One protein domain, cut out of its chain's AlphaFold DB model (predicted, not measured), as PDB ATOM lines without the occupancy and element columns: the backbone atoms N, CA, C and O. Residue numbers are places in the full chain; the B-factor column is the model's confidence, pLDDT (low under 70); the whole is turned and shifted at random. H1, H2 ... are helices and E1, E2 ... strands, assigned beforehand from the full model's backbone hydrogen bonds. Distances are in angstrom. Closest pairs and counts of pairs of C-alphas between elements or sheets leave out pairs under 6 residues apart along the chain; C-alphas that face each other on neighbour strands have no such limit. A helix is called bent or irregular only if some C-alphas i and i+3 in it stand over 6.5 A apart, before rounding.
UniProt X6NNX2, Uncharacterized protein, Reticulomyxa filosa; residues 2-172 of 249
ATOM      1  N   ASN A   2       4.313   5.374  -3.795       38.25
ATOM      2  CA  ASN A   2       3.941   6.401  -4.792       38.25
ATOM      3  C   ASN A   2       2.425   6.677  -4.940       38.25
ATOM      4  O   ASN A   2       2.053   7.792  -5.270       38.25
ATOM      5  N   LYS A   3       1.537   5.720  -4.625       38.91
ATOM      6  CA  LYS A   3       0.077   5.882  -4.826       38.91
ATOM      7  C   LYS A   3      -0.618   6.852  -3.852       38.91
ATOM      8  O   LYS A   3      -1.698   7.338  -4.164       38.91
ATOM      9  N   GLU A   4      -0.035   7.119  -2.681       36.97
ATOM     10  CA  GLU A   4      -0.641   8.003  -1.667       36.97
ATOM     11  C   GLU A   4      -0.376   9.488  -1.951       36.97
ATOM     12  O   GLU A   4      -1.261  10.317  -1.750       36.97
ATOM     13  N   MET A   5       0.800   9.812  -2.502       31.69
ATOM     14  CA  MET A   5       1.156  11.176  -2.909       31.69
ATOM     15  C   MET A   5       0.299  11.650  -4.095       31.69
ATOM     16  O   MET A   5      -0.110  12.809  -4.152       31.69
ATOM     17  N   ASP A   6      -0.015  10.741  -5.021       41.12
ATOM     18  CA  ASP A   6      -0.805  11.048  -6.214       41.12
ATOM     19  C   ASP A   6      -2.261  11.399  -5.874       41.12
ATOM     20  O   ASP A   6      -2.834  12.293  -6.491       41.12
ATOM     21  N   ASN A   7      -2.848  10.754  -4.860       43.62
ATOM     22  CA  ASN A   7      -4.265  10.922  -4.534       43.62
ATOM     23  C   ASN A   7      -4.561  12.218  -3.756       43.62
ATOM     24  O   ASN A   7      -5.539  12.910  -4.032       43.62
ATOM     25  N   ILE A   8      -3.670  12.592  -2.830       47.56
ATOM     26  CA  ILE A   8      -3.742  13.868  -2.094       47.56
ATOM     27  C   ILE A   8      -3.607  15.051  -3.063       47.56
ATOM     28  O   ILE A   8      -4.310  16.055  -2.938       47.56
ATOM     29  N   ASN A   9      -2.760  14.906  -4.084       51.81
ATOM     30  CA  ASN A   9      -2.595  15.916  -5.121       51.81
ATOM     31  C   ASN A   9      -3.861  16.128  -5.965       51.81
ATOM     32  O   ASN A   9      -4.059  17.235  -6.455       51.81
ATOM     33  N   GLU A  10      -4.729  15.128  -6.156       55.28
ATOM     34  CA  GLU A  10      -5.933  15.278  -6.989       55.28
ATOM     35  C   GLU A  10      -7.094  15.998  -6.289       55.28
ATOM     36  O   GLU A  10      -7.750  16.828  -6.924       55.28
ATOM     37  N   GLU A  11      -7.327  15.736  -4.998       51.78
ATOM     38  CA  GLU A  11      -8.340  16.448  -4.196       51.78
ATOM     39  C   GLU A  11      -7.973  17.929  -4.041       51.78
ATOM     40  O   GLU A  11      -8.772  18.803  -4.391       51.78
ATOM     41  N   ILE A  12      -6.722  18.206  -3.651       54.41
ATOM     42  CA  ILE A  12      -6.172  19.566  -3.546       54.41
ATOM     43  C   ILE A  12      -6.266  20.281  -4.896       54.41
ATOM     44  O   ILE A  12      -6.693  21.430  -4.976       54.41
ATOM     45  N   LYS A  13      -5.935  19.594  -5.994       58.06
ATOM     46  CA  LYS A  13      -6.000  20.178  -7.334       58.06
ATOM     47  C   LYS A  13      -7.426  20.509  -7.761       58.06
ATOM     48  O   LYS A  13      -7.605  21.528  -8.408       58.06
ATOM     49  N   HIS A  14      -8.438  19.723  -7.390       59.97
ATOM     50  CA  HIS A  14      -9.829  20.026  -7.747       59.97
ATOM     51  C   HIS A  14     -10.435  21.183  -6.953       59.97
ATOM     52  O   HIS A  14     -11.225  21.946  -7.515       59.97
ATOM     53  N   GLU A  15     -10.079  21.310  -5.677       54.09
ATOM     54  CA  GLU A  15     -10.481  22.443  -4.843       54.09
ATOM     55  C   GLU A  15      -9.780  23.728  -5.307       54.09
ATOM     56  O   GLU A  15     -10.436  24.750  -5.505       54.09
ATOM     57  N   ILE A  16      -8.494  23.639  -5.667       55.94
ATOM     58  CA  ILE A  16      -7.743  24.720  -6.324       55.94
ATOM     59  C   ILE A  16      -8.338  25.068  -7.697       55.94
ATOM     60  O   ILE A  16      -8.530  26.245  -7.986       55.94
ATOM     61  N   THR A  17      -8.686  24.092  -8.544       59.50
ATOM     62  CA  THR A  17      -9.328  24.335  -9.853       59.50
ATOM     63  C   THR A  17     -10.642  25.104  -9.695       59.50
ATOM     64  O   THR A  17     -10.947  25.972 -10.514       59.50
ATOM     65  N   PHE A  18     -11.432  24.807  -8.661       61.47
ATOM     66  CA  PHE A  18     -12.687  25.512  -8.399       61.47
ATOM     67  C   PHE A  18     -12.455  26.922  -7.844       61.47
ATOM     68  O   PHE A  18     -13.083  27.864  -8.314       61.47
ATOM     69  N   HIS A  19     -11.497  27.093  -6.933       59.09
ATOM     70  CA  HIS A  19     -11.111  28.418  -6.441       59.09
ATOM     71  C   HIS A  19     -10.587  29.314  -7.579       59.09
ATOM     72  O   HIS A  19     -10.933  30.489  -7.685       59.09
ATOM     73  N   LEU A  20      -9.836  28.731  -8.519       59.84
ATOM     74  CA  LEU A  20      -9.373  29.413  -9.728       59.84
ATOM     75  C   LEU A  20     -10.530  29.843 -10.644       59.84
ATOM     76  O   LEU A  20     -10.399  30.850 -11.333       59.84
ATOM     77  N   LEU A  21     -11.663  29.134 -10.661       68.25
ATOM     78  CA  LEU A  21     -12.847  29.545 -11.428       68.25
ATOM     79  C   LEU A  21     -13.536  30.783 -10.851       68.25
ATOM     80  O   LEU A  21     -14.163  31.521 -11.608       68.25
ATOM     81  N   GLU A  22     -13.436  31.004  -9.542       68.94
ATOM     82  CA  GLU A  22     -14.062  32.153  -8.884       68.94
ATOM     83  C   GLU A  22     -13.188  33.405  -8.971       68.94
ATOM     84  O   GLU A  22     -13.709  34.501  -9.164       68.94
ATOM     85  N   GLU A  23     -11.865  33.247  -8.918       77.81
ATOM     86  CA  GLU A  23     -10.946  34.386  -8.823       77.81
ATOM     87  C   GLU A  23     -10.209  34.716 -10.123       77.81
ATOM     88  O   GLU A  23      -9.742  35.839 -10.297       77.81
ATOM     89  N   SER A  24     -10.097  33.782 -11.069       88.50
ATOM     90  CA  SER A  24      -9.335  34.004 -12.302       88.50
ATOM     91  C   SER A  24     -10.221  34.088 -13.544       88.50
ATOM     92  O   SER A  24     -11.389  33.701 -13.554       88.50
ATOM     93  N   CYS A  25      -9.661  34.650 -14.616       95.00
ATOM     94  CA  CYS A  25     -10.292  34.649 -15.932       95.00
ATOM     95  C   CYS A  25     -10.367  33.225 -16.502       95.00
ATOM     96  O   CYS A  25      -9.446  32.427 -16.338       95.00
ATOM     97  N   PHE A  26     -11.429  32.920 -17.244       93.81
ATOM     98  CA  PHE A  26     -11.674  31.575 -17.759       93.81
ATOM     99  C   PHE A  26     -10.713  31.200 -18.884       93.81
ATOM    100  O   PHE A  26     -10.522  31.967 -19.833       93.81
ATOM    101  N   ASN A  27     -10.188  29.974 -18.833       92.00
ATOM    102  CA  ASN A  27      -9.316  29.434 -19.872       92.00
ATOM    103  C   ASN A  27      -9.973  29.548 -21.264       92.00
ATOM    104  O   ASN A  27     -11.061  29.021 -21.517       92.00
ATOM    105  N   LYS A  28      -9.295  30.235 -22.186       93.50
ATOM    106  CA  LYS A  28      -9.790  30.497 -23.540       93.50
ATOM    107  C   LYS A  28      -9.991  29.218 -24.346       93.50
ATOM    108  O   LYS A  28     -10.985  29.126 -25.060       93.50
ATOM    109  N   GLU A  29      -9.077  28.258 -24.249       91.88
ATOM    110  CA  GLU A  29      -9.123  26.996 -25.002       91.88
ATOM    111  C   GLU A  29     -10.349  26.167 -24.625       91.88
ATOM    112  O   GLU A  29     -11.041  25.639 -25.496       91.88
ATOM    113  N   TRP A  30     -10.676  26.130 -23.334       93.25
ATOM    114  CA  TRP A  30     -11.888  25.499 -22.821       93.25
ATOM    115  C   TRP A  30     -13.159  26.135 -23.405       93.25
ATOM    116  O   TRP A  30     -14.065  25.433 -23.858       93.25
ATOM    117  N   ILE A  31     -13.207  27.468 -23.472       94.69
ATOM    118  CA  ILE A  31     -14.371  28.227 -23.947       94.69
ATOM    119  C   ILE A  31     -14.566  28.097 -25.464       94.69
ATOM    120  O   ILE A  31     -15.695  27.924 -25.937       94.69
ATOM    121  N   VAL A  32     -13.498  28.188 -26.263       94.69
ATOM    122  CA  VAL A  32     -13.616  28.203 -27.738       94.69
ATOM    123  C   VAL A  32     -14.077  26.869 -28.323       94.69
ATOM    124  O   VAL A  32     -14.577  26.859 -29.444       94.69
ATOM    125  N   ARG A  33     -14.004  25.763 -27.568       92.94
ATOM    126  CA  ARG A  33     -14.510  24.452 -28.016       92.94
ATOM    127  C   ARG A  33     -15.985  24.470 -28.424       92.94
ATOM    128  O   ARG A  33     -16.361  23.762 -29.353       92.94
ATOM    129  N   PHE A  34     -16.816  25.276 -27.760       93.62
ATOM    130  CA  PHE A  34     -18.260  25.348 -28.036       93.62
ATOM    131  C   PHE A  34     -18.744  26.726 -28.485       93.62
ATOM    132  O   PHE A  34     -19.941  26.913 -28.705       93.62
ATOM    133  N   ASN A  35     -17.844  27.697 -28.648       96.19
ATOM    134  CA  ASN A  35     -18.206  29.064 -29.004       96.19
ATOM    135  C   ASN A  35     -17.384  29.550 -30.199       96.19
ATOM    136  O   ASN A  35     -16.166  29.409 -30.241       96.19
ATOM    137  N   LYS A  36     -18.048  30.203 -31.161       95.06
ATOM    138  CA  LYS A  36     -17.373  30.807 -32.319       95.06
ATOM    139  C   LYS A  36     -16.366  31.863 -31.853       95.06
ATOM    140  O   LYS A  36     -16.741  32.766 -31.106       95.06
ATOM    141  N   GLN A  37     -15.140  31.835 -32.381       92.06
ATOM    142  CA  GLN A  37     -14.088  32.792 -32.003       92.06
ATOM    143  C   GLN A  37     -14.527  34.256 -32.138       92.06
ATOM    144  O   GLN A  37     -14.259  35.052 -31.248       92.06
ATOM    145  N   LYS A  38     -15.290  34.613 -33.183       91.88
ATOM    146  CA  LYS A  38     -15.827  35.976 -33.358       91.88
ATOM    147  C   LYS A  38     -16.664  36.458 -32.160       91.88
ATOM    148  O   LYS A  38     -16.642  37.643 -31.857       91.88
ATOM    149  N   ARG A  39     -17.379  35.551 -31.478       91.56
ATOM    150  CA  ARG A  39     -18.162  35.851 -30.265       91.56
ATOM    151  C   ARG A  39     -17.281  35.949 -29.017       91.56
ATOM    152  O   ARG A  39     -17.607  36.698 -28.111       91.56
ATOM    153  N   VAL A  40     -16.186  35.192 -28.974       93.44
ATOM    154  CA  VAL A  40     -15.300  35.075 -27.807       93.44
ATOM    155  C   VAL A  40     -14.216  36.157 -27.787       93.44
ATOM    156  O   VAL A  40     -13.873  36.660 -26.726       93.44
ATOM    157  N   ASN A  41     -13.689  36.556 -28.946       93.00
ATOM    158  CA  ASN A  41     -12.574  37.502 -29.056       93.00
ATOM    159  C   ASN A  41     -12.818  38.861 -28.373       93.00
ATOM    160  O   ASN A  41     -11.899  39.345 -27.714       93.00
ATOM    161  N   PRO A  42     -14.017  39.473 -28.461       92.88
ATOM    162  CA  PRO A  42     -14.306  40.718 -27.749       92.88
ATOM    163  C   PRO A  42     -14.353  40.563 -26.222       92.88
ATOM    164  O   PRO A  42     -14.382  41.571 -25.524       92.88
ATOM    165  N   LEU A  43     -14.395  39.320 -25.723       94.50
ATOM    166  CA  LEU A  43     -14.531  38.948 -24.311       94.50
ATOM    167  C   LEU A  43     -13.183  38.572 -23.666       94.50
ATOM    168  O   LEU A  43     -13.140  38.096 -22.531       94.50
ATOM    169  N   ILE A  44     -12.074  38.782 -24.377       94.56
ATOM    170  CA  ILE A  44     -10.729  38.497 -23.879       94.56
ATOM    171  C   ILE A  44     -10.281  39.607 -22.922       94.56
ATOM    172  O   ILE A  44     -10.258  40.782 -23.282       94.56
ATOM    173  N   CYS A  45      -9.857  39.218 -21.723       95.12
ATOM    174  CA  CYS A  45      -9.193  40.093 -20.772       95.12
ATOM    175  C   CYS A  45      -7.885  40.626 -21.366       95.12
ATOM    176  O   CYS A  45      -6.994  39.866 -21.757       95.12
ATOM    177  N   LEU A  46      -7.728  41.948 -21.370       93.06
ATOM    178  CA  LEU A  46      -6.531  42.608 -21.890       93.06
ATOM    179  C   LEU A  46      -5.253  42.296 -21.091       93.06
ATOM    180  O   LEU A  46      -4.169  42.429 -21.655       93.06
ATOM    181  N   ILE A  47      -5.367  41.856 -19.833       93.56
ATOM    182  CA  ILE A  47      -4.234  41.601 -18.929       93.56
ATOM    183  C   ILE A  47      -3.712  40.173 -19.127       93.56
ATOM    184  O   ILE A  47      -2.623  39.980 -19.656       93.56
ATOM    185  N   CYS A  48      -4.511  39.160 -18.780       94.81
ATOM    186  CA  CYS A  48      -4.081  37.755 -18.798       94.81
ATOM    187  C   CYS A  48      -4.348  37.025 -20.127       94.81
ATOM    188  O   CYS A  48      -3.990  35.859 -20.272       94.81
ATOM    189  N   LYS A  49      -5.006  37.686 -21.093       94.62
ATOM    190  CA  LYS A  49      -5.370  37.146 -22.421       94.62
ATOM    191  C   LYS A  49      -6.316  35.930 -22.407       94.62
ATOM    192  O   LYS A  49      -6.555  35.326 -23.455       94.62
ATOM    193  N   GLN A  50      -6.898  35.617 -21.252       95.19
ATOM    194  CA  GLN A  50      -7.974  34.638 -21.066       95.19
ATOM    195  C   GLN A  50      -9.354  35.304 -21.210       95.19
ATOM    196  O   GLN A  50      -9.430  36.503 -21.471       95.19
ATOM    197  N   ILE A  51     -10.457  34.567 -21.069       95.12
ATOM    198  CA  ILE A  51     -11.806  35.159 -21.126       95.12
ATOM    199  C   ILE A  51     -12.106  35.847 -19.805       95.12
ATOM    200  O   ILE A  51     -11.990  35.227 -18.753       95.12
ATOM    201  N   ALA A  52     -12.473  37.127 -19.855       95.31
ATOM    202  CA  ALA A  52     -12.685  37.924 -18.655       95.31
ATOM    203  C   ALA A  52     -13.719  37.257 -17.731       95.31
ATOM    204  O   ALA A  52     -14.829  36.954 -18.159       95.31
ATOM    205  N   ASN A  53     -13.342  37.026 -16.475       94.25
ATOM    206  CA  ASN A  53     -14.272  36.701 -15.398       94.25
ATOM    207  C   ASN A  53     -14.570  37.986 -14.627       94.25
ATOM    208  O   ASN A  53     -13.663  38.800 -14.445       94.25
ATOM    209  N   ASP A  54     -15.826  38.176 -14.236       92.75
ATOM    210  CA  ASP A  54     -16.304  39.419 -13.631       92.75
ATOM    211  C   ASP A  54     -15.856  40.659 -14.433       92.75
ATOM    212  O   ASP A  54     -15.076  41.498 -13.985       92.75
ATOM    213  N   ALA A  55     -16.242  40.698 -15.711       94.19
ATOM    214  CA  ALA A  55     -15.664  41.637 -16.662       94.19
ATOM    215  C   ALA A  55     -15.973  43.103 -16.323       94.19
ATOM    216  O   ALA A  55     -17.133  43.496 -16.181       94.19
ATOM    217  N   LEU A  56     -14.916  43.911 -16.303       93.62
ATOM    218  CA  LEU A  56     -14.943  45.360 -16.157       93.62
ATOM    219  C   LEU A  56     -14.542  46.018 -17.473       93.62
ATOM    220  O   LEU A  56     -13.674  45.518 -18.198       93.62
ATOM    221  N   LYS A  57     -15.166  47.153 -17.775       92.19
ATOM    222  CA  LYS A  57     -14.845  47.973 -18.940       92.19
ATOM    223  C   LYS A  57     -13.990  49.152 -18.496       92.19
ATOM    224  O   LYS A  57     -14.352  49.851 -17.558       92.19
ATOM    225  N   LEU A  58     -12.877  49.381 -19.182       90.31
ATOM    226  CA  LEU A  58     -12.090  50.598 -18.997       90.31
ATOM    227  C   LEU A  58     -12.790  51.774 -19.682       90.31
ATOM    228  O   LEU A  58     -13.250  51.653 -20.820       90.31
ATOM    229  N   GLU A  59     -12.857  52.906 -18.989       87.00
ATOM    230  CA  GLU A  59     -13.567  54.112 -19.443       87.00
ATOM    231  C   GLU A  59     -12.671  55.350 -19.507       87.00
ATOM    232  O   GLU A  59     -13.146  56.460 -19.716       87.00
ATOM    233  N   CYS A  60     -11.357  55.154 -19.400       86.75
ATOM    234  CA  CYS A  60     -10.383  56.237 -19.432       86.75
ATOM    235  C   CYS A  60     -10.557  57.102 -20.695       86.75
ATOM    236  O   CYS A  60     -10.492  56.595 -21.821       86.75
ATOM    237  N   TYR A  61     -10.717  58.418 -20.521       81.75
ATOM    238  CA  TYR A  61     -10.882  59.371 -21.627       81.75
ATOM    239  C   TYR A  61      -9.746  59.283 -22.659       81.75
ATOM    240  O   TYR A  61      -9.981  59.374 -23.865       81.75
ATOM    241  N   GLN A  62      -8.527  59.017 -22.183       81.56
ATOM    242  CA  GLN A  62      -7.307  58.820 -22.969       81.56
ATOM    243  C   GLN A  62      -7.456  57.721 -24.035       81.56
ATOM    244  O   GLN A  62      -6.705  57.692 -25.005       81.56
ATOM    245  N   HIS A  63      -8.443  56.834 -23.886       75.06
ATOM    246  CA  HIS A  63      -8.665  55.685 -24.755       75.06
ATOM    247  C   HIS A  63     -10.007  55.698 -25.496       75.06
ATOM    248  O   HIS A  63     -10.341  54.722 -26.169       75.06
ATOM    249  N   LYS A  64     -10.759  56.808 -25.450       71.44
ATOM    250  CA  LYS A  64     -12.102  56.931 -26.051       71.44
ATOM    251  C   LYS A  64     -12.154  56.606 -27.555       71.44
ATOM    252  O   LYS A  64     -13.206  56.236 -28.066       71.44
ATOM    253  N   HIS A  65     -11.023  56.715 -28.253       69.56
ATOM    254  CA  HIS A  65     -10.893  56.462 -29.694       69.56
ATOM    255  C   HIS A  65     -10.325  55.077 -30.047       69.56
ATOM    256  O   HIS A  65     -10.165  54.753 -31.226       69.56
ATOM    257  N   ILE A  66     -10.014  54.236 -29.058       70.44
ATOM    258  CA  ILE A  66      -9.516  52.884 -29.312       70.44
ATOM    259  C   ILE A  66     -10.717  51.980 -29.616       70.44
ATOM    260  O   ILE A  66     -11.423  51.533 -28.721       70.44
ATOM    261  N   ASN A  67     -10.921  51.655 -30.896       58.78
ATOM    262  CA  ASN A  67     -12.013  50.799 -31.401       58.78
ATOM    263  C   ASN A  67     -11.962  49.320 -30.940       58.78
ATOM    264  O   ASN A  67     -12.643  48.466 -31.511       58.78
ATOM    265  N   LYS A  68     -11.140  48.971 -29.944       65.62
ATOM    266  CA  LYS A  68     -11.021  47.605 -29.412       65.62
ATOM    267  C   LYS A  68     -11.705  47.514 -28.054       65.62
ATOM    268  O   LYS A  68     -11.578  48.425 -27.247       65.62
ATOM    269  N   SER A  69     -12.373  46.391 -27.784       66.94
ATOM    270  CA  SER A  69     -12.937  46.086 -26.465       66.94
ATOM    271  C   SER A  69     -11.858  46.196 -25.386       66.94
ATOM    272  O   SER A  69     -10.940  45.380 -25.333       66.94
ATOM    273  N   GLN A  70     -11.964  47.215 -24.536       85.62
ATOM    274  CA  GLN A  70     -11.037  47.463 -23.435       85.62
ATOM    275  C   GLN A  70     -11.582  46.846 -22.158       85.62
ATOM    276  O   GLN A  70     -12.063  47.542 -21.265       85.62
ATOM    277  N   ILE A  71     -11.578  45.519 -22.112       92.81
ATOM    278  CA  ILE A  71     -12.148  44.792 -20.985       92.81
ATOM    279  C   ILE A  71     -11.062  44.045 -20.220       92.81
ATOM    280  O   ILE A  71     -10.105  43.517 -20.797       92.81
ATOM    281  N   ALA A  72     -11.219  43.975 -18.908       93.88
ATOM    282  CA  ALA A  72     -10.372  43.182 -18.033       93.88
ATOM    283  C   ALA A  72     -11.247  42.345 -17.098       93.88
ATOM    284  O   ALA A  72     -12.381  42.719 -16.820       93.88
ATOM    285  N   GLY A  73     -10.741  41.202 -16.628       95.12
ATOM    286  CA  GLY A  73     -11.403  40.518 -15.522       95.12
ATOM    287  C   GLY A  73     -11.202  41.297 -14.226       95.12
ATOM    288  O   GLY A  73     -10.126  41.874 -14.034       95.12
ATOM    289  N   GLY A  74     -12.210  41.307 -13.354       93.69
ATOM    290  CA  GLY A  74     -12.229  42.117 -12.134       93.69
ATOM    291  C   GLY A  74     -11.007  41.890 -11.247       93.69
ATOM    292  O   GLY A  74     -10.278  42.831 -10.926       93.69
ATOM    293  N   HIS A  75     -10.706  40.625 -10.946       94.31
ATOM    294  CA  HIS A  75      -9.529  40.261 -10.155       94.31
ATOM    295  C   HIS A  75      -8.213  40.668 -10.836       94.31
ATOM    296  O   HIS A  75      -7.350  41.273 -10.202       94.31
ATOM    297  N   CYS A  76      -8.074  40.403 -12.142       94.25
ATOM    298  CA  CYS A  76      -6.869  40.765 -12.892       94.25
ATOM    299  C   CYS A  76      -6.621  42.277 -12.874       94.25
ATOM    300  O   CYS A  76      -5.480  42.700 -12.694       94.25
ATOM    301  N   LEU A  77      -7.667  43.089 -13.057       93.25
ATOM    302  CA  LEU A  77      -7.539  44.545 -13.031       93.25
ATOM    303  C   LEU A  77      -7.149  45.036 -11.636       93.25
ATOM    304  O   LEU A  77      -6.208  45.812 -11.508       93.25
ATOM    305  N   ASN A  78      -7.815  44.535 -10.595       92.50
ATOM    306  CA  ASN A  78      -7.521  44.894  -9.209       92.50
ATOM    307  C   ASN A  78      -6.062  44.574  -8.839       92.50
ATOM    308  O   ASN A  78      -5.333  45.434  -8.339       92.50
ATOM    309  N   GLN A  79      -5.598  43.362  -9.154       93.81
ATOM    310  CA  GLN A  79      -4.222  42.947  -8.888       93.81
ATOM    311  C   GLN A  79      -3.202  43.774  -9.683       93.81
ATOM    312  O   GLN A  79      -2.165  44.166  -9.139       93.81
ATOM    313  N   PHE A  80      -3.502  44.080 -10.948       93.25
ATOM    314  CA  PHE A  80      -2.637  44.900 -11.788       93.25
ATOM    315  C   PHE A  80      -2.492  46.316 -11.230       93.25
ATOM    316  O   PHE A  80      -1.367  46.784 -11.068       93.25
ATOM    317  N   LEU A  81      -3.600  46.978 -10.889       91.88
ATOM    318  CA  LEU A  81      -3.583  48.342 -10.354       91.88
ATOM    319  C   LEU A  81      -2.820  48.418  -9.028       91.88
ATOM    320  O   LEU A  81      -2.005  49.321  -8.855       91.88
ATOM    321  N   LYS A  82      -3.006  47.444  -8.128       92.75
ATOM    322  CA  LYS A  82      -2.240  47.354  -6.871       92.75
ATOM    323  C   LYS A  82      -0.737  47.217  -7.107       92.75
ATOM    324  O   LYS A  82       0.046  47.859  -6.422       92.75
ATOM    325  N   SER A  83      -0.345  46.395  -8.080       93.25
ATOM    326  CA  SER A  83       1.068  46.114  -8.369       93.25
ATOM    327  C   SER A  83       1.754  47.227  -9.167       93.25
ATOM    328  O   SER A  83       2.977  47.299  -9.194       93.25
ATOM    329  N   ASN A  84       0.976  48.090  -9.824       90.75
ATOM    330  CA  ASN A  84       1.470  49.131 -10.721       90.75
ATOM    331  C   ASN A  84       0.990  50.521 -10.288       90.75
ATOM    332  O   ASN A  84       0.684  51.339 -11.144       90.75
ATOM    333  N   ASN A  85       0.874  50.801  -8.985       89.12
ATOM    334  CA  ASN A  85       0.552  52.136  -8.448       89.12
ATOM    335  C   ASN A  85      -0.656  52.830  -9.123       89.12
ATOM    336  O   ASN A  85      -0.654  54.041  -9.336       89.12
ATOM    337  N   GLY A  86      -1.679  52.062  -9.501       86.62
ATOM    338  CA  GLY A  86      -2.887  52.569 -10.156       86.62
ATOM    339  C   GLY A  86      -2.734  52.962 -11.632       86.62
ATOM    340  O   GLY A  86      -3.669  53.536 -12.195       86.62
ATOM    341  N   TYR A  87      -1.601  52.661 -12.276       90.00
ATOM    342  CA  TYR A  87      -1.405  52.919 -13.704       90.00
ATOM    343  C   TYR A  87      -2.326  52.056 -14.569       90.00
ATOM    344  O   TYR A  87      -2.512  50.863 -14.323       90.00
ATOM    345  N   CYS A  88      -2.886  52.660 -15.619       90.06
ATOM    346  CA  CYS A  88      -3.764  51.950 -16.542       90.06
ATOM    347  C   CYS A  88      -3.009  50.857 -17.330       90.06
ATOM    348  O   CYS A  88      -1.914  51.099 -17.841       90.06
ATOM    349  N   PRO A  89      -3.601  49.659 -17.506       89.00
ATOM    350  CA  PRO A  89      -2.974  48.554 -18.238       89.00
ATOM    351  C   PRO A  89      -2.914  48.744 -19.765       89.00
ATOM    352  O   PRO A  89      -2.336  47.909 -20.458       89.00
ATOM    353  N   VAL A  90      -3.534  49.795 -20.313       86.38
ATOM    354  CA  VAL A  90      -3.490  50.112 -21.754       86.38
ATOM    355  C   VAL A  90      -2.352  51.083 -22.071       86.38
ATOM    356  O   VAL A  90      -1.614  50.864 -23.029       86.38
ATOM    357  N   GLN A  91      -2.202  52.138 -21.268       82.81
ATOM    358  CA  GLN A  91      -1.161  53.153 -21.407       82.81
ATOM    359  C   GLN A  91      -0.843  53.753 -20.036       82.81
ATOM    360  O   GLN A  91      -1.722  53.866 -19.187       82.81
ATOM    361  N   ALA A  92       0.404  54.181 -19.828       80.56
ATOM    362  CA  ALA A  92       0.852  54.785 -18.578       80.56
ATOM    363  C   ALA A  92       0.191  56.155 -18.326       80.56
ATOM    364  O   ALA A  92       0.729  57.205 -18.667       80.56
ATOM    365  N   HIS A  93      -0.976  56.133 -17.694       84.88
ATOM    366  CA  HIS A  93      -1.580  57.279 -17.029       84.88
ATOM    367  C   HIS A  93      -2.089  56.856 -15.648       84.88
ATOM    368  O   HIS A  93      -2.473  55.700 -15.445       84.88
ATOM    369  N   ALA A  94      -2.064  57.792 -14.699       79.75
ATOM    370  CA  ALA A  94      -2.632  57.588 -13.371       79.75
ATOM    371  C   ALA A  94      -4.171  57.589 -13.427       79.75
ATOM    372  O   ALA A  94      -4.760  58.029 -14.420       79.75
ATOM    373  N   ASN A  95      -4.804  57.122 -12.348       80.50
ATOM    374  CA  ASN A  95      -6.257  57.149 -12.139       80.50
ATOM    375  C   ASN A  95      -7.036  56.436 -13.254       80.50
ATOM    376  O   ASN A  95      -7.836  57.034 -13.970       80.50
ATOM    377  N   CYS A  96      -6.772  55.140 -13.425       85.62
ATOM    378  CA  CYS A  96      -7.520  54.309 -14.360       85.62
ATOM    379  C   CYS A  96      -9.010  54.246 -13.976       85.62
ATOM    380  O   CYS A  96      -9.362  53.646 -12.963       85.62
ATOM    381  N   GLU A  97      -9.881  54.807 -14.814       88.69
ATOM    382  CA  GLU A  97     -11.336  54.703 -14.664       88.69
ATOM    383  C   GLU A  97     -11.872  53.420 -15.303       88.69
ATOM    384  O   GLU A  97     -11.496  53.054 -16.426       88.69
ATOM    385  N   TYR A  98     -12.760  52.738 -14.586       91.81
ATOM    386  CA  TYR A  98     -13.420  51.524 -15.040       91.81
ATOM    387  C   TYR A  98     -14.806  51.386 -14.413       91.81
ATOM    388  O   TYR A  98     -15.054  51.861 -13.306       91.81
ATOM    389  N   SER A  99     -15.695  50.700 -15.122       92.06
ATOM    390  CA  SER A  99     -17.073  50.471 -14.706       92.06
ATOM    391  C   SER A  99     -17.468  49.009 -14.886       92.06
ATOM    392  O   SER A  99     -16.891  48.255 -15.684       92.06
ATOM    393  N   GLU A 100     -18.476  48.600 -14.124       92.06
ATOM    394  CA  GLU A 100     -19.138  47.325 -14.349       92.06
ATOM    395  C   GLU A 100     -19.921  47.365 -15.662       92.06
ATOM    396  O   GLU A 100     -20.601  48.340 -15.979       92.06
ATOM    397  N   ASN A 101     -19.852  46.281 -16.435       86.38
ATOM    398  CA  ASN A 101     -20.596  46.165 -17.682       86.38
ATOM    399  C   ASN A 101     -21.498  44.935 -17.640       86.38
ATOM    400  O   ASN A 101     -21.141  43.857 -18.120       86.38
ATOM    401  N   GLU A 102     -22.689  45.108 -17.071       92.62
ATOM    402  CA  GLU A 102     -23.677  44.037 -16.934       92.62
ATOM    403  C   GLU A 102     -24.031  43.342 -18.260       92.62
ATOM    404  O   GLU A 102     -24.043  42.108 -18.304       92.62
ATOM    405  N   PRO A 103     -24.258  44.050 -19.386       92.12
ATOM    406  CA  PRO A 103     -24.464  43.391 -20.675       92.12
ATOM    407  C   PRO A 103     -23.307  42.464 -21.075       92.12
ATOM    408  O   PRO A 103     -23.543  41.351 -21.549       92.12
ATOM    409  N   LEU A 104     -22.061  42.887 -20.858       91.06
ATOM    410  CA  LEU A 104     -20.865  42.104 -21.166       91.06
ATOM    411  C   LEU A 104     -20.713  40.895 -20.234       91.06
ATOM    412  O   LEU A 104     -20.488  39.780 -20.710       91.06
ATOM    413  N   ARG A 105     -20.901  41.086 -18.922       94.44
ATOM    414  CA  ARG A 105     -20.924  39.996 -17.932       94.44
ATOM    415  C   ARG A 105     -21.980  38.958 -18.299       94.44
ATOM    416  O   ARG A 105     -21.694  37.764 -18.334       94.44
ATOM    417  N   ASN A 106     -23.172  39.399 -18.697       94.94
ATOM    418  CA  ASN A 106     -24.236  38.519 -19.173       94.94
ATOM    419  C   ASN A 106     -23.867  37.779 -20.464       94.94
ATOM    420  O   ASN A 106     -24.209  36.604 -20.615       94.94
ATOM    421  N   GLN A 107     -23.161  38.415 -21.400       95.00
ATOM    422  CA  GLN A 107     -22.670  37.732 -22.601       95.00
ATOM    423  C   GLN A 107     -21.687  36.608 -22.259       95.00
ATOM    424  O   GLN A 107     -21.826  35.515 -22.818       95.00
ATOM    425  N   ILE A 108     -20.756  36.859 -21.335       95.31
ATOM    426  CA  ILE A 108     -19.789  35.871 -20.830       95.31
ATOM    427  C   ILE A 108     -20.520  34.736 -20.113       95.31
ATOM    428  O   ILE A 108     -20.362  33.573 -20.474       95.31
ATOM    429  N   ASN A 109     -21.416  35.065 -19.183       95.44
ATOM    430  CA  ASN A 109     -22.202  34.100 -18.413       95.44
ATOM    431  C   ASN A 109     -23.068  33.177 -19.285       95.44
ATOM    432  O   ASN A 109     -23.388  32.065 -18.870       95.44
ATOM    433  N   ASN A 110     -23.439  33.622 -20.491       96.94
ATOM    434  CA  ASN A 110     -24.205  32.856 -21.477       96.94
ATOM    435  C   ASN A 110     -23.336  32.121 -22.519       96.94
ATOM    436  O   ASN A 110     -23.885  31.590 -23.491       96.94
ATOM    437  N   LEU A 111     -22.008  32.107 -22.382       96.88
ATOM    438  CA  LEU A 111     -21.145  31.249 -23.198       96.88
ATOM    439  C   LEU A 111     -21.384  29.782 -22.838       96.88
ATOM    440  O   LEU A 111     -21.559  29.441 -21.668       96.88
ATOM    441  N   THR A 112     -21.400  28.920 -23.852       97.44
ATOM    442  CA  THR A 112     -21.605  27.481 -23.658       97.44
ATOM    443  C   THR A 112     -20.287  26.807 -23.319       97.44
ATOM    444  O   THR A 112     -19.298  27.010 -24.014       97.44
ATOM    445  N   VAL A 113     -20.264  25.971 -22.292       95.44
ATOM    446  CA  VAL A 113     -19.069  25.260 -21.839       95.44
ATOM    447  C   VAL A 113     -19.385  23.812 -21.513       95.44
ATOM    448  O   VAL A 113     -20.525  23.465 -21.208       95.44
ATOM    449  N   MET A 114     -18.357  22.970 -21.565       95.00
ATOM    450  CA  MET A 114     -18.397  21.644 -20.950       95.00
ATOM    451  C   MET A 114     -17.938  21.699 -19.495       95.00
ATOM    452  O   MET A 114     -17.338  22.685 -19.065       95.00
ATOM    453  N   CYS A 115     -18.146  20.613 -18.756       92.94
ATOM    454  CA  CYS A 115     -17.603  20.466 -17.410       92.94
ATOM    455  C   CYS A 115     -16.080  20.688 -17.398       92.94
ATOM    456  O   CYS A 115     -15.351  20.028 -18.140       92.94
ATOM    457  N   ILE A 116     -15.591  21.573 -16.523       89.62
ATOM    458  CA  ILE A 116     -14.151  21.840 -16.394       89.62
ATOM    459  C   ILE A 116     -13.372  20.580 -15.983       89.62
ATOM    460  O   ILE A 116     -12.313  20.308 -16.534       89.62
ATOM    461  N   ARG A 117     -13.940  19.745 -15.097       88.38
ATOM    462  CA  ARG A 117     -13.310  18.491 -14.654       88.38
ATOM    463  C   ARG A 117     -13.162  17.500 -15.811       88.38
ATOM    464  O   ARG A 117     -12.158  16.805 -15.903       88.38
ATOM    465  N   GLN A 118     -14.143  17.463 -16.718       90.81
ATOM    466  CA  GLN A 118     -14.078  16.643 -17.934       90.81
ATOM    467  C   GLN A 118     -13.009  17.172 -18.896       90.81
ATOM    468  O   GLN A 118     -12.229  16.395 -19.439       90.81
ATOM    469  N   PHE A 119     -12.947  18.493 -19.081       90.00
ATOM    470  CA  PHE A 119     -11.928  19.133 -19.912       90.00
ATOM    471  C   PHE A 119     -10.508  18.819 -19.413       90.00
ATOM    472  O   PHE A 119      -9.653  18.416 -20.198       90.00
ATOM    473  N   GLU A 120     -10.269  18.915 -18.104       85.81
ATOM    474  CA  GLU A 120      -8.983  18.559 -17.492       85.81
ATOM    475  C   GLU A 120      -8.619  17.082 -17.682       85.81
ATOM    476  O   GLU A 120      -7.462  16.771 -17.966       85.81
ATOM    477  N   GLN A 121      -9.581  16.163 -17.544       83.44
ATOM    478  CA  GLN A 121      -9.346  14.738 -17.803       83.44
ATOM    479  C   GLN A 121      -8.934  14.488 -19.256       83.44
ATOM    480  O   GLN A 121      -7.968  13.770 -19.506       83.44
ATOM    481  N   GLU A 122      -9.618  15.111 -20.214       85.81
ATOM    482  CA  GLU A 122      -9.302  14.966 -21.638       85.81
ATOM    483  C   GLU A 122      -7.910  15.500 -21.987       85.81
ATOM    484  O   GLU A 122      -7.197  14.872 -22.770       85.81
ATOM    485  N   LEU A 123      -7.483  16.606 -21.370       82.38
ATOM    486  CA  LEU A 123      -6.116  17.115 -21.522       82.38
ATOM    487  C   LEU A 123      -5.073  16.108 -21.018       82.38
ATOM    488  O   LEU A 123      -4.042  15.913 -21.657       82.38
ATOM    489  N   ARG A 124      -5.343  15.425 -19.898       76.62
ATOM    490  CA  ARG A 124      -4.431  14.407 -19.345       76.62
ATOM    491  C   ARG A 124      -4.344  13.159 -20.222       76.62
ATOM    492  O   ARG A 124      -3.255  12.616 -20.365       76.62
ATOM    493  N   VAL A 125      -5.465  12.709 -20.793       72.56
ATOM    494  CA  VAL A 125      -5.502  11.540 -21.692       72.56
ATOM    495  C   VAL A 125      -4.778  11.841 -23.005       72.56
ATOM    496  O   VAL A 125      -4.012  11.014 -23.480       72.56
ATOM    497  N   SER A 126      -4.948  13.048 -23.548       62.19
ATOM    498  CA  SER A 126      -4.309  13.458 -24.808       62.19
ATOM    499  C   SER A 126      -2.775  13.512 -24.720       62.19
ATOM    500  O   SER A 126      -2.098  13.331 -25.725       62.19
ATOM    501  N   ASN A 127      -2.224  13.721 -23.518       57.56
ATOM    502  CA  ASN A 127      -0.778  13.771 -23.267       57.56
ATOM    503  C   ASN A 127      -0.153  12.398 -22.953       57.56
ATOM    504  O   ASN A 127       1.062  12.309 -22.782       57.56
ATOM    505  N   LYS A 128      -0.962  11.337 -22.844       55.50
ATOM    506  CA  LYS A 128      -0.504   9.960 -22.623       55.50
ATOM    507  C   LYS A 128      -0.725   9.147 -23.897       55.50
ATOM    508  O   LYS A 128      -1.683   8.389 -24.004       55.50
ATOM    509  N   THR A 129       0.151   9.317 -24.879       44.94
ATOM    510  CA  THR A 129       0.260   8.378 -25.998       44.94
ATOM    511  C   THR A 129       0.828   7.046 -25.502       44.94
ATOM    512  O   THR A 129       1.892   7.005 -24.890       44.94
ATOM    513  N   GLU A 130       0.082   5.972 -25.778       46.69
ATOM    514  CA  GLU A 130       0.562   4.599 -25.989       46.69
ATOM    515  C   GLU A 130       1.533   4.031 -24.943       46.69
ATOM    516  O   GLU A 130       2.724   3.877 -25.202       46.69
ATOM    517  N   LYS A 131       1.023   3.653 -23.768       40.75
ATOM    518  CA  LYS A 131       1.543   2.526 -22.972       40.75
ATOM    519  C   LYS A 131       0.579   2.263 -21.824       40.75
ATOM    520  O   LYS A 131       0.399   3.131 -20.983       40.75
ATOM    521  N   GLU A 132       0.009   1.060 -21.841       40.97
ATOM    522  CA  GLU A 132      -0.914   0.435 -20.876       40.97
ATOM    523  C   GLU A 132      -2.307   0.188 -21.472       40.97
ATOM    524  O   GLU A 132      -3.320   0.766 -21.084       40.97
ATOM    525  N   GLU A 133      -2.341  -0.750 -22.425       41.66
ATOM    526  CA  GLU A 133      -3.501  -1.616 -22.647       41.66
ATOM    527  C   GLU A 133      -3.719  -2.449 -21.376       41.66
ATOM    528  O   GLU A 133      -3.188  -3.544 -21.211       41.66
ATOM    529  N   GLY A 134      -4.453  -1.886 -20.424       34.88
ATOM    530  CA  GLY A 134      -4.793  -2.545 -19.173       34.88
ATOM    531  C   GLY A 134      -6.123  -2.017 -18.678       34.88
ATOM    532  O   GLY A 134      -6.149  -1.027 -17.965       34.88
ATOM    533  N   GLU A 135      -7.198  -2.686 -19.104       35.81
ATOM    534  CA  GLU A 135      -8.597  -2.470 -18.721       35.81
ATOM    535  C   GLU A 135      -9.104  -1.027 -18.861       35.81
ATOM    536  O   GLU A 135      -8.738  -0.115 -18.126       35.81
ATOM    537  N   ALA A 136     -10.072  -0.830 -19.759       36.50
ATOM    538  CA  ALA A 136     -10.929   0.345 -19.745       36.50
ATOM    539  C   ALA A 136     -11.732   0.376 -18.428       36.50
ATOM    540  O   ALA A 136     -12.908   0.008 -18.390       36.50
ATOM    541  N   ILE A 137     -11.097   0.811 -17.333       42.41
ATOM    542  CA  ILE A 137     -11.756   1.261 -16.112       42.41
ATOM    543  C   ILE A 137     -12.727   2.313 -16.610       42.41
ATOM    544  O   ILE A 137     -12.287   3.345 -17.106       42.41
ATOM    545  N   GLY A 138     -14.023   1.994 -16.593       50.22
ATOM    546  CA  GLY A 138     -15.065   2.802 -17.212       50.22
ATOM    547  C   GLY A 138     -14.952   4.249 -16.756       50.22
ATOM    548  O   GLY A 138     -15.456   4.595 -15.688       50.22
ATOM    549  N   VAL A 139     -14.256   5.066 -17.555       67.62
ATOM    550  CA  VAL A 139     -13.909   6.440 -17.208       67.62
ATOM    551  C   VAL A 139     -15.234   7.143 -17.031       67.62
ATOM    552  O   VAL A 139     -16.017   7.255 -17.976       67.62
ATOM    553  N   ILE A 140     -15.544   7.514 -15.793       74.50
ATOM    554  CA  ILE A 140     -16.775   8.222 -15.483       74.50
ATOM    555  C   ILE A 140     -16.729   9.494 -16.318       74.50
ATOM    556  O   ILE A 140     -15.867  10.329 -16.101       74.50
ATOM    557  N   LYS A 141     -17.621   9.627 -17.297       87.69
ATOM    558  CA  LYS A 141     -17.710  10.839 -18.113       87.69
ATOM    559  C   LYS A 141     -18.720  11.797 -17.506       87.69
ATOM    560  O   LYS A 141     -19.739  11.375 -16.943       87.69
ATOM    561  N   CYS A 142     -18.440  13.085 -17.643       91.25
ATOM    562  CA  CYS A 142     -19.430  14.131 -17.466       91.25
ATOM    563  C   CYS A 142     -19.843  14.680 -18.832       91.25
ATOM    564  O   CYS A 142     -19.017  15.149 -19.607       91.25
ATOM    565  N   ASP A 143     -21.138  14.627 -19.099       93.06
ATOM    566  CA  ASP A 143     -21.811  15.085 -20.312       93.06
ATOM    567  C   ASP A 143     -22.390  16.499 -20.175       93.06
ATOM    568  O   ASP A 143     -23.090  16.974 -21.069       93.06
ATOM    569  N   PHE A 144     -22.086  17.197 -19.074       95.12
ATOM    570  CA  PHE A 144     -22.548  18.562 -18.876       95.12
ATOM    571  C   PHE A 144     -22.069  19.454 -20.014       95.12
ATOM    572  O   PHE A 144     -20.868  19.583 -20.275       95.12
ATOM    573  N   LYS A 145     -23.046  20.101 -20.641       96.19
ATOM    574  CA  LYS A 145     -22.881  21.124 -21.657       96.19
ATOM    575  C   LYS A 145     -23.931  22.194 -21.397       96.19
ATOM    576  O   LYS A 145     -25.096  22.018 -21.739       96.19
ATOM    577  N   GLY A 146     -23.516  23.283 -20.767       96.50
ATOM    578  CA  GLY A 146     -24.413  24.323 -20.270       96.50
ATOM    579  C   GLY A 146     -23.777  25.699 -20.348       96.50
ATOM    580  O   GLY A 146     -22.754  25.884 -21.011       96.50
ATOM    581  N   LYS A 147     -24.388  26.687 -19.705       97.56
ATOM    582  CA  LYS A 147     -23.850  28.053 -19.641       97.56
ATOM    583  C   LYS A 147     -22.824  28.185 -18.513       97.56
ATOM    584  O   LYS A 147     -22.928  27.483 -17.511       97.56
ATOM    585  N   ILE A 148     -21.881  29.129 -18.620       95.25
ATOM    586  CA  ILE A 148     -20.900  29.402 -17.542       95.25
ATOM    587  C   ILE A 148     -21.597  29.632 -16.197       95.25
ATOM    588  O   ILE A 148     -21.202  29.045 -15.197       95.25
ATOM    589  N   LYS A 149     -22.683  30.414 -16.174       94.44
ATOM    590  CA  LYS A 149     -23.428  30.701 -14.935       94.44
ATOM    591  C   LYS A 149     -24.027  29.466 -14.244       94.44
ATOM    592  O   LYS A 149     -24.315  29.515 -13.057       94.44
ATOM    593  N   GLU A 150     -24.243  28.377 -14.979       95.50
ATOM    594  CA  GLU A 150     -24.785  27.115 -14.452       95.50
ATOM    595  C   GLU A 150     -23.671  26.195 -13.926       95.50
ATOM    596  O   GLU A 150     -23.941  25.216 -13.228       95.50
ATOM    597  N   LEU A 151     -22.409  26.503 -14.240       92.19
ATOM    598  CA  LEU A 151     -21.279  25.624 -13.970       92.19
ATOM    599  C   LEU A 151     -21.045  25.412 -12.474       92.19
ATOM    600  O   LEU A 151     -20.747  24.291 -12.077       92.19
ATOM    601  N   LYS A 152     -21.206  26.448 -11.646       90.38
ATOM    602  CA  LYS A 152     -21.034  26.338 -10.189       90.38
ATOM    603  C   LYS A 152     -22.000  25.311  -9.595       90.38
ATOM    604  O   LYS A 152     -21.568  24.307  -9.035       90.38
ATOM    605  N   THR A 153     -23.297  25.492  -9.846       92.44
ATOM    606  CA  THR A 153     -24.346  24.553  -9.423       92.44
ATOM    607  C   THR A 153     -24.058  23.134  -9.900       92.44
ATOM    608  O   THR A 153     -24.159  22.183  -9.119       92.44
ATOM    609  N   HIS A 154     -23.630  22.987 -11.157       93.19
ATOM    610  CA  HIS A 154     -23.228  21.698 -11.697       93.19
ATOM    611  C   HIS A 154     -22.061  21.081 -10.908       93.19
ATOM    612  O   HIS A 154     -22.161  19.939 -10.456       93.19
ATOM    613  N   LEU A 155     -20.955  21.807 -10.726       88.06
ATOM    614  CA  LEU A 155     -19.741  21.302 -10.072       88.06
ATOM    615  C   LEU A 155     -19.966  20.921  -8.608       88.06
ATOM    616  O   LEU A 155     -19.361  19.941  -8.145       88.06
ATOM    617  N   ASP A 156     -20.858  21.632  -7.923       85.94
ATOM    618  CA  ASP A 156     -21.183  21.409  -6.517       85.94
ATOM    619  C   ASP A 156     -22.120  20.220  -6.314       85.94
ATOM    620  O   ASP A 156     -21.866  19.350  -5.465       85.94
ATOM    621  N   ASN A 157     -23.172  20.135  -7.126       85.19
ATOM    622  CA  ASN A 157     -24.317  19.282  -6.815       85.19
ATOM    623  C   ASN A 157     -24.446  18.083  -7.755       85.19
ATOM    624  O   ASN A 157     -24.699  16.964  -7.295       85.19
ATOM    625  N   GLU A 158     -24.191  18.280  -9.043       90.06
ATOM    626  CA  GLU A 158     -24.600  17.350 -10.103       90.06
ATOM    627  C   GLU A 158     -23.429  16.592 -10.726       90.06
ATOM    628  O   GLU A 158     -23.595  15.484 -11.239       90.06
ATOM    629  N   CYS A 159     -22.232  17.174 -10.674       89.94
ATOM    630  CA  CYS A 159     -21.081  16.691 -11.410       89.94
ATOM    631  C   CYS A 159     -20.702  15.263 -10.980       89.94
ATOM    632  O   CYS A 159     -20.309  15.046  -9.827       89.94
ATOM    633  N   PRO A 160     -20.754  14.274 -11.894       87.06
ATOM    634  CA  PRO A 160     -20.408  12.891 -11.575       87.06
ATOM    635  C   PRO A 160     -18.909  12.708 -11.317       87.06
ATOM    636  O   PRO A 160     -18.519  11.730 -10.685       87.06
ATOM    637  N   LEU A 161     -18.095  13.662 -11.780       85.00
ATOM    638  CA  LEU A 161     -16.656  13.737 -11.555       85.00
ATOM    639  C   LEU A 161     -16.291  14.364 -10.206       85.00
ATOM    640  O   LEU A 161     -15.112  14.445  -9.884       85.00
ATOM    641  N   LYS A 162     -17.271  14.811  -9.405       82.94
ATOM    642  CA  LYS A 162     -17.004  15.246  -8.031       82.94
ATOM    643  C   LYS A 162     -16.495  14.050  -7.226       82.94
ATOM    644  O   LYS A 162     -17.253  13.115  -6.945       82.94
ATOM    645  N   VAL A 163     -15.213  14.093  -6.886       72.12
ATOM    646  CA  VAL A 163     -14.622  13.255  -5.846       72.12
ATOM    647  C   VAL A 163     -15.223  13.696  -4.515       72.12
ATOM    648  O   VAL A 163     -15.424  14.891  -4.290       72.12
ATOM    649  N   MET A 164     -15.585  12.743  -3.665       64.75
ATOM    650  CA  MET A 164     -15.904  13.039  -2.274       64.75
ATOM    651  C   MET A 164     -14.970  12.253  -1.375       64.75
ATOM    652  O   MET A 164     -14.614  11.119  -1.712       64.75
ATOM    653  N   ASP A 165     -14.680  12.832  -0.211       64.06
ATOM    654  CA  ASP A 165     -13.980  12.137   0.857       64.06
ATOM    655  C   ASP A 165     -14.605  10.766   1.096       64.06
ATOM    656  O   ASP A 165     -15.837  10.604   1.175       64.06
ATOM    657  N   CYS A 166     -13.745   9.756   1.211       68.62
ATOM    658  CA  CYS A 166     -14.201   8.453   1.641       68.62
ATOM    659  C   CYS A 166     -14.832   8.579   3.028       68.62
ATOM    660  O   CYS A 166     -14.229   9.114   3.954       68.62
ATOM    661  N   TRP A 167     -16.016   7.994   3.209       68.69
ATOM    662  CA  TRP A 167     -16.630   7.893   4.534       68.69
ATOM    663  C   TRP A 167     -15.721   7.168   5.545       68.69
ATOM    664  O   TRP A 167     -15.799   7.410   6.744       68.69
ATOM    665  N   PHE A 168     -14.825   6.305   5.057       71.88
ATOM    666  CA  PHE A 168     -13.834   5.594   5.857       71.88
ATOM    667  C   PHE A 168     -12.495   6.336   6.012       71.88
ATOM    668  O   PHE A 168     -11.557   5.763   6.560       71.88
ATOM    669  N   LYS A 169     -12.377   7.597   5.566       75.69
ATOM    670  CA  LYS A 169     -11.174   8.426   5.774       75.69
ATOM    671  C   LYS A 169     -10.787   8.522   7.264       75.69
ATOM    672  O   LYS A 169      -9.617   8.300   7.557       75.69
ATOM    673  N   PRO A 170     -11.728   8.680   8.227       77.12
ATOM    674  CA  PRO A 170     -11.403   8.636   9.662       77.12
ATOM    675  C   PRO A 170     -10.856   7.287  10.153       77.12
ATOM    676  O   PRO A 170     -10.265   7.215  11.223       77.12
ATOM    677  N   PHE A 171     -11.055   6.220   9.378       78.31
ATOM    678  CA  PHE A 171     -10.611   4.860   9.686       78.31
ATOM    679  C   PHE A 171      -9.391   4.443   8.844       78.31
ATOM    680  O   PHE A 171      -9.042   3.266   8.814       78.31
ATOM    681  N   GLY A 172      -8.754   5.386   8.136       76.31
ATOM    682  CA  GLY A 172      -7.545   5.145   7.346       76.31
ATOM    683  C   GLY A 172      -7.763   4.753   5.878       76.31
ATOM    684  O   GLY A 172      -6.806   4.330   5.233       76.31
TER     685      GLY A 172
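Overview. This is residues 2 to 172 of the 249 residues of an uncharacterized protein of Reticulomyxa filosa (UniProt X6NNX2). The model is a long, loosely packed body with two lobes. One lobe holds a small sheet of E2, E1 and E3 with H4 rising from it and two long loops, residues 59 to 70 and 84 to 97; the other holds the strand pair E4 and E5 with H2, H6 and H7 round it and the long helix H1, and H3 and H5 lie between the lobes. From the second lobe the beginning of H1, residues 2 to 9, a loop with the last turn of H6, residues 122 to 138, and the tail 166 to 172 stick out. The printed part has 171 residues with seven named helices and five named strands, in the order H1 H2 H3 E1 E2 H4 E3 H5 E4 H6 E5 H7, mostly helix; both sheets, E2 - E1 - E3 and E4 - E5, are antiparallel. The whole is loose, with a radius of gyration of the C-alphas of 19.7 A, and elongated, spanning 61 by 35 by 32 A.

Along the chain. Start at C-alpha 55, at (-15.664, 41.637, -16.662), where E1, residues 55 to 58, begins. Its sheet partners are E2, residues 71 to 73, and E3, residues 98 to 100. H4 is residues 74 to 83, 14.4 A long, and H5 is residues 102 to 109, 10.2 A. Look earlier for H3, residues 37 to 43, and H2, residues 28 to 32. Find C-alpha 2 at (3.941, 6.401, -4.792); from there H1, residues 2 to 23, runs 32.0 A. E4 is residues 112 to 114, H6 is residues 116 to 126 and 15.4 A long, and E5 is residues 145 to 147. H7, residues 148 to 158, runs 14.6 A to C-alpha 158 at (-24.600, 17.350, -10.103).

Arrangement. Begin at E1, the inner strand. It forms a hairpin with E2, with N 56 and O 72 2.8 A apart, and on its other side N 57 and O 99 of E3 are 2.9 A apart. E2, H4 and E3 form a split strand-helix-strand unit, two strands running the same way with E1 between them, and its crossover is right-handed. H4 is on the sheet at a height of 10.9 A, over E2 and E1, and only just stands up from it, rising 43 degrees. H5 only grazes the sheet with residues 102 to 108. Walk on to H7: H5 and H7 only just touch, with 3 pairs of C-alphas within 8 A, the closest those of Asn 109 and Ile 148, 5.0 A apart. E4 and E5 are antiparallel neighbours, with N 113 and O 146 2.8 A apart, and the closest C-alphas of E4 and H7, those of Val 113 and Ile 148, are 6.2 A apart. The closest C-alphas of H2 and E4, those of Ile 31 and Val 113, are 5.9 A apart. H1 and H6 are close but not clearly touching, the C-alphas of His 14 and Arg 117 being closest at 7.9 A, at a steep tilt of 48 degrees, opposite ways. Every O i to N i+4 pair is within hydrogen-bond range in H2, H4, H5 and H6, against 16 of 18 in H1, 5 of 7 in H7 and 1 of 3 in H3, where 2 of 4 O i to N i+3 pairs are. H3 and H7 are only just irregular: C-alphas 39 and 42 are 6.7 A apart, and C-alphas 149 and 152 are 6.9 A apart.

Size, cuts and confidence. The two C-alphas farthest apart, those of His 65 and Phe 171, are 64.9 A apart. The printed part has no cut. The links H3 to E1, E1 to E2, H4 to E3 and H6 to E5 are long. Mean pLDDT of the printed part is 80.4; look for values under 70 at residues 2 to 22, 65, 67 to 69, 126 to 139 and 164 to 167.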